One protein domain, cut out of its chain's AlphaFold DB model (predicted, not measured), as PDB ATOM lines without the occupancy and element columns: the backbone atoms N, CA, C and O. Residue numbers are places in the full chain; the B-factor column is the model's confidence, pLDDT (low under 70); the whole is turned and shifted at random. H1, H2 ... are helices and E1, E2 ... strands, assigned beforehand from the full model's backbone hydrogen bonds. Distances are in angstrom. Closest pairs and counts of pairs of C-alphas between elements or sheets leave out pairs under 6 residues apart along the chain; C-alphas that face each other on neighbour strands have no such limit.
ATOM      1  N   THR A   8     116.908 184.709 329.951       97.12
ATOM      2  CA  THR A   8     117.776 185.788 330.428       97.12
ATOM      3  C   THR A   8     118.979 185.879 329.503       97.12
ATOM      4  O   THR A   8     119.685 184.892 329.313       97.12
ATOM      5  N   GLN A   9     119.217 187.048 328.910       96.94
ATOM      6  CA  GLN A   9     120.389 187.258 328.065       96.94
ATOM      7  C   GLN A   9     121.639 187.388 328.941       96.94
ATOM      8  O   GLN A   9     121.734 188.305 329.757       96.94
ATOM      9  N   THR A  10     122.591 186.476 328.768       97.56
ATOM     10  CA  THR A  10     123.847 186.423 329.536       97.56
ATOM     11  C   THR A  10     125.040 186.969 328.749       97.56
ATOM     12  O   THR A  10     126.087 187.256 329.327       97.56
ATOM     13  N   GLY A  11     124.874 187.181 327.440       96.50
ATOM     14  CA  GLY A  11     125.857 187.808 326.559       96.50
ATOM     15  C   GLY A  11     125.325 188.010 325.133       96.50
ATOM     16  O   GLY A  11     124.155 187.726 324.856       96.50
ATOM     17  N   PRO A  12     126.153 188.506 324.198       95.00
ATOM     18  CA  PRO A  12     125.777 188.602 322.786       95.00
ATOM     19  C   PRO A  12     125.441 187.216 322.223       95.00
ATOM     20  O   PRO A  12     126.293 186.335 322.227       95.00
ATOM     21  N   GLY A  13     124.193 187.011 321.790       96.38
ATOM     22  CA  GLY A  13     123.708 185.713 321.305       96.38
ATOM     23  C   GLY A  13     123.586 184.612 322.369       96.38
ATOM     24  O   GLY A  13     123.202 183.502 322.022       96.38
ATOM     25  N   GLN A  14     123.874 184.886 323.646       98.25
ATOM     26  CA  GLN A  14     123.879 183.884 324.719       98.25
ATOM     27  C   GLN A  14     122.701 184.091 325.670       98.25
ATOM     28  O   GLN A  14     122.489 185.201 326.171       98.25
ATOM     29  N   PHE A  15     121.953 183.019 325.935       98.31
ATOM     30  CA  PHE A  15     120.725 183.069 326.725       98.31
ATOM     31  C   PHE A  15     120.601 181.867 327.655       98.31
ATOM     32  O   PHE A  15     120.749 180.733 327.216       98.31
ATOM     33  N   ASP A  16     120.224 182.104 328.905       98.12
ATOM     34  CA  ASP A  16     119.775 181.040 329.802       98.12
ATOM     35  C   ASP A  16     118.264 180.869 329.655       98.12
ATOM     36  O   ASP A  16     117.510 181.829 329.844       98.12
ATOM     37  N   SER A  17     117.808 179.660 329.317       98.00
ATOM     38  CA  SER A  17     116.382 179.325 329.317       98.00
ATOM     39  C   SER A  17     115.908 178.926 330.710       98.00
ATOM     40  O   SER A  17     116.576 178.146 331.390       98.00
ATOM     41  N   SER A  18     114.724 179.383 331.110       97.38
ATOM     42  CA  SER A  18     114.081 178.932 332.344       97.38
ATOM     43  C   SER A  18     113.179 177.716 332.114       97.38
ATOM     44  O   SER A  18     112.786 177.407 330.984       97.38
ATOM     45  N   ALA A  19     112.776 177.061 333.207       96.69
ATOM     46  CA  ALA A  19     111.816 175.954 333.187       96.69
ATOM     47  C   ALA A  19     110.457 176.331 332.566       96.69
ATOM     48  O   ALA A  19     109.724 175.454 332.118       96.69
ATOM     49  N   GLN A  30     112.348 172.270 325.538       98.19
ATOM     50  CA  GLN A  30     111.490 173.413 325.300       98.19
ATOM     51  C   GLN A  30     110.342 173.043 324.360       98.19
ATOM     52  O   GLN A  30     110.520 172.276 323.408       98.19
ATOM     53  N   HIS A  31     109.164 173.628 324.578       97.31
ATOM     54  CA  HIS A  31     108.157 173.644 323.521       97.31
ATOM     55  C   HIS A  31     108.597 174.599 322.403       97.31
ATOM     56  O   HIS A  31     109.377 175.517 322.629       97.31
ATOM     57  N   GLY A  32     108.101 174.405 321.178       96.88
ATOM     58  CA  GLY A  32     108.626 175.127 320.010       96.88
ATOM     59  C   GLY A  32     108.410 176.648 320.014       96.88
ATOM     60  O   GLY A  32     109.082 177.356 319.272       96.88
ATOM     61  N   GLY A  33     107.502 177.168 320.845       97.50
ATOM     62  CA  GLY A  33     107.171 178.597 320.906       97.50
ATOM     63  C   GLY A  33     108.342 179.476 321.371       97.50
ATOM     64  O   GLY A  33     108.767 180.335 320.600       97.50
ATOM     65  N   PRO A  34     108.877 179.268 322.589       97.62
ATOM     66  CA  PRO A  34     109.990 180.028 323.136       97.62
ATOM     67  C   PRO A  34     111.197 180.155 322.194       97.62
ATOM     68  O   PRO A  34     111.549 181.296 321.881       97.62
ATOM     69  N   PRO A  35     111.797 179.070 321.658       97.62
ATOM     70  CA  PRO A  35     112.974 179.208 320.805       97.62
ATOM     71  C   PRO A  35     112.638 179.886 319.470       97.62
ATOM     72  O   PRO A  35     113.461 180.633 318.945       97.62
ATOM     73  N   SER A  36     111.414 179.712 318.952       98.00
ATOM     74  CA  SER A  36     110.951 180.437 317.757       98.00
ATOM     75  C   SER A  36     110.838 181.942 318.010       98.00
ATOM     76  O   SER A  36     111.246 182.740 317.168       98.00
ATOM     77  N   ALA A  37     110.307 182.341 319.169       97.50
ATOM     78  CA  ALA A  37     110.185 183.744 319.558       97.50
ATOM     79  C   ALA A  37     111.556 184.389 319.808       97.50
ATOM     80  O   ALA A  37     111.783 185.524 319.390       97.50
ATOM     81  N   LEU A  38     112.482 183.658 320.438       97.56
ATOM     82  CA  LEU A  38     113.852 184.120 320.643       97.56
ATOM     83  C   LEU A  38     114.575 184.332 319.305       97.56
ATOM     84  O   LEU A  38     115.186 185.379 319.106       97.56
ATOM     85  N   LEU A  39     114.453 183.392 318.363       97.38
ATOM     86  CA  LEU A  39     115.041 183.547 317.033       97.38
ATOM     87  C   LEU A  39     114.429 184.731 316.269       97.38
ATOM     88  O   LEU A  39     115.165 185.513 315.673       97.38
ATOM     89  N   ALA A  40     113.103 184.894 316.315       97.19
ATOM     90  CA  ALA A  40     112.427 186.028 315.685       97.19
ATOM     91  C   ALA A  40     112.905 187.373 316.260       97.19
ATOM     92  O   ALA A  40     113.188 188.288 315.489       97.19
ATOM     93  N   ARG A  41     113.077 187.471 317.587       96.50
ATOM     94  CA  ARG A  41     113.656 188.654 318.240       96.50
ATOM     95  C   ARG A  41     115.054 188.968 317.702       96.50
ATOM     96  O   ARG A  41     115.333 190.116 317.364       96.50
ATOM     97  N   GLU A  42     115.940 187.976 317.617       96.88
ATOM     98  CA  GLU A  42     117.295 188.213 317.102       96.88
ATOM     99  C   GLU A  42     117.282 188.606 315.615       96.88
ATOM    100  O   GLU A  42     118.062 189.465 315.210       96.88
ATOM    101  N   MET A  43     116.364 188.056 314.811       96.31
ATOM    102  CA  MET A  43     116.167 188.470 313.414       96.31
ATOM    103  C   MET A  43     115.717 189.934 313.301       96.31
ATOM    104  O   MET A  43     116.204 190.649 312.430       96.31
ATOM    105  N   GLU A  44     114.821 190.402 314.174       95.62
ATOM    106  CA  GLU A  44     114.376 191.804 314.196       95.62
ATOM    107  C   GLU A  44     115.504 192.778 314.573       95.62
ATOM    108  O   GLU A  44     115.553 193.900 314.063       95.62
ATOM    109  N   HIS A  45     116.433 192.354 315.434       94.38
ATOM    110  CA  HIS A  45     117.614 193.140 315.802       94.38
ATOM    111  C   HIS A  45     118.750 193.067 314.772       94.38
ATOM    112  O   HIS A  45     119.658 193.904 314.795       94.38
ATOM    113  N   SER A  58     109.257 180.693 309.096       97.44
ATOM    114  CA  SER A  58     109.072 179.243 309.159       97.44
ATOM    115  C   SER A  58     110.254 178.659 309.925       97.44
ATOM    116  O   SER A  58     111.386 179.074 309.697       97.44
ATOM    117  N   ILE A  59     109.981 177.733 310.842       96.44
ATOM    118  CA  ILE A  59     110.977 177.145 311.737       96.44
ATOM    119  C   ILE A  59     110.931 175.632 311.577       96.44
ATOM    120  O   ILE A  59     109.865 175.037 311.735       96.44
ATOM    121  N   ASP A  60     112.094 175.031 311.351       97.50
ATOM    122  CA  ASP A  60     112.278 173.585 311.384       97.50
ATOM    123  C   ASP A  60     113.027 173.205 312.667       97.50
ATOM    124  O   ASP A  60     114.160 173.628 312.898       97.50
ATOM    125  N   ILE A  61     112.387 172.402 313.519       95.00
ATOM    126  CA  ILE A  61     112.990 171.883 314.754       95.00
ATOM    127  C   ILE A  61     113.520 170.482 314.454       95.00
ATOM    128  O   ILE A  61     112.765 169.512 314.433       95.00
ATOM    129  N   LEU A  62     114.822 170.390 314.187       96.25
ATOM    130  CA  LEU A  62     115.465 169.143 313.755       96.25
ATOM    131  C   LEU A  62     115.679 168.151 314.908       96.25
ATOM    132  O   LEU A  62     115.718 166.942 314.692       96.25
ATOM    133  N   THR A  63     115.805 168.663 316.132       95.88
ATOM    134  CA  THR A  63     115.970 167.895 317.372       95.88
ATOM    135  C   THR A  63     115.314 168.645 318.534       95.88
ATOM    136  O   THR A  63     115.127 169.860 318.430       95.88
ATOM    137  N   PRO A  64     115.000 167.978 319.662       96.69
ATOM    138  CA  PRO A  64     114.537 168.670 320.863       96.69
ATOM    139  C   PRO A  64     115.489 169.804 321.268       96.69
ATOM    140  O   PRO A  64     116.704 169.612 321.317       96.69
ATOM    141  N   VAL A  65     114.936 170.984 321.552       97.56
ATOM    142  CA  VAL A  65     115.700 172.129 322.063       97.56
ATOM    143  C   VAL A  65     115.790 171.990 323.582       97.56
ATOM    144  O   VAL A  65     114.741 171.872 324.212       97.56
ATOM    145  N   PRO A  66     116.981 171.984 324.201       98.00
ATOM    146  CA  PRO A  66     117.109 171.727 325.633       98.00
ATOM    147  C   PRO A  66     116.692 172.933 326.483       98.00
ATOM    148  O   PRO A  66     116.899 174.077 326.077       98.00
ATOM    149  N   VAL A  67     116.170 172.698 327.689       98.38
ATOM    150  CA  VAL A  67     116.117 173.727 328.746       98.38
ATOM    151  C   VAL A  67     117.519 173.839 329.357       98.38
ATOM    152  O   VAL A  67     117.871 173.122 330.289       98.38
ATOM    153  N   ALA A  68     118.361 174.679 328.763       98.06
ATOM    154  CA  ALA A  68     119.773 174.854 329.086       98.06
ATOM    155  C   ALA A  68     120.268 176.222 328.569       98.06
ATOM    156  O   ALA A  68     119.529 176.912 327.861       98.06
ATOM    157  N   PRO A  69     121.515 176.628 328.865       98.38
ATOM    158  CA  PRO A  69     122.146 177.733 328.153       98.38
ATOM    159  C   PRO A  69     122.130 177.499 326.637       98.38
ATOM    160  O   PRO A  69     122.488 176.421 326.156       98.38
ATOM    161  N   LEU A  70     121.717 178.515 325.886       97.94
ATOM    162  CA  LEU A  70     121.584 178.507 324.435       97.94
ATOM    163  C   LEU A  70     122.506 179.544 323.794       97.94
ATOM    164  O   LEU A  70     122.681 180.648 324.312       97.94
ATOM    165  N   SER A  71     123.011 179.198 322.613       97.75
ATOM    166  CA  SER A  71     123.624 180.132 321.671       97.75
ATOM    167  C   SER A  71     122.696 180.354 320.482       97.75
ATOM    168  O   SER A  71     122.251 179.386 319.860       97.75
ATOM    169  N   ILE A  72     122.450 181.611 320.135       96.75
ATOM    170  CA  ILE A  72     121.644 182.026 318.990       96.75
ATOM    171  C   ILE A  72     122.526 182.818 318.034       96.75
ATOM    172  O   ILE A  72     123.263 183.717 318.437       96.75
ATOM    173  N   SER A  73     122.424 182.496 316.751       95.88
ATOM    174  CA  SER A  73     123.124 183.195 315.682       95.88
ATOM    175  C   SER A  73     122.152 183.558 314.571       95.88
ATOM    176  O   SER A  73     121.379 182.711 314.124       95.88
ATOM    177  N   VAL A  74     122.248 184.794 314.093       94.62
ATOM    178  CA  VAL A  74     121.595 185.272 312.871       94.62
ATOM    179  C   VAL A  74     122.703 185.768 311.950       94.62
ATOM    180  O   VAL A  74     123.588 186.499 312.402       94.62
ATOM    181  N   ALA A  75     122.684 185.314 310.701       88.50
ATOM    182  CA  ALA A  75     123.721 185.551 309.703       88.50
ATOM    183  C   ALA A  75     123.130 186.179 308.440       88.50
ATOM    184  O   ALA A  75     121.951 185.879 308.141       88.50
TER     185      ALA A  75
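Overview. This is residues 8 to 19, 30 to 45 and 58 to 75 of the 75 residues of the protein "Thioesterase family protein" of Mycolicibacter senuensis (UniProt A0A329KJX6). A small antiparallel sheet of three short strands, E1, E2 and E3, has one helix, H1, standing a little off from it. Residues 58 to 68, a stretch with no named element, curve past the end of H1 where it begins and lead into E3. The printed part has 46 residues, with E1, E2, H1 and E3 in that order along the chain and a sheet order of E1, E2, E3. The class is mixed, helices and strands; the whole is compact, with a radius of gyration of the C-alphas of 10.3 A and spans of 24 by 23 by 14 A.

Arrangement. E1, residues 8 to 11, and E2, residues 14 to 17, form a hairpin with a tight link, antiparallel at 157 degrees. N 8 and O 16 are within hydrogen-bond range at 2.9 A, as are N 16 and O 8 at 2.9 A. E3, residues 69 to 71, is antiparallel to E2 at 142 degrees, with N 70 and O 15 at 2.8 A; E1 and E3 are the edge strands. H1, residues 33 to 45, is not on the sheet, but only just, with 4 pairs of C-alphas within 10 A. E1 and H1 are apart. In H1 every O i to N i+4 pair is within hydrogen-bond range.

Along the chain. E1 begins at C-alpha 8, (117.776, 185.788, 330.428), and is 9.2 A long; E2 is 9.9 A long. H1 is 18.6 A long from Gly 33 to His 45. E3, 7.1 A long, ends at C-alpha 71, (123.624, 180.132, 321.671).

Size, cuts and confidence. The two C-alphas farthest apart, those of Ala 19 and Ala 75, are 28.0 A apart. Residues 20 to 29 are not printed, with 8.3 A between C-alphas 19 and 30; residues 46 to 57 are not printed either, with 17.6 A between C-alphas 45 and 58. The links E2 to H1 and H1 to E3 run across these cuts. Ala 75 is the chain's last residue. The mean pLDDT of the printed part is 96.9, and no printed residue is under 70.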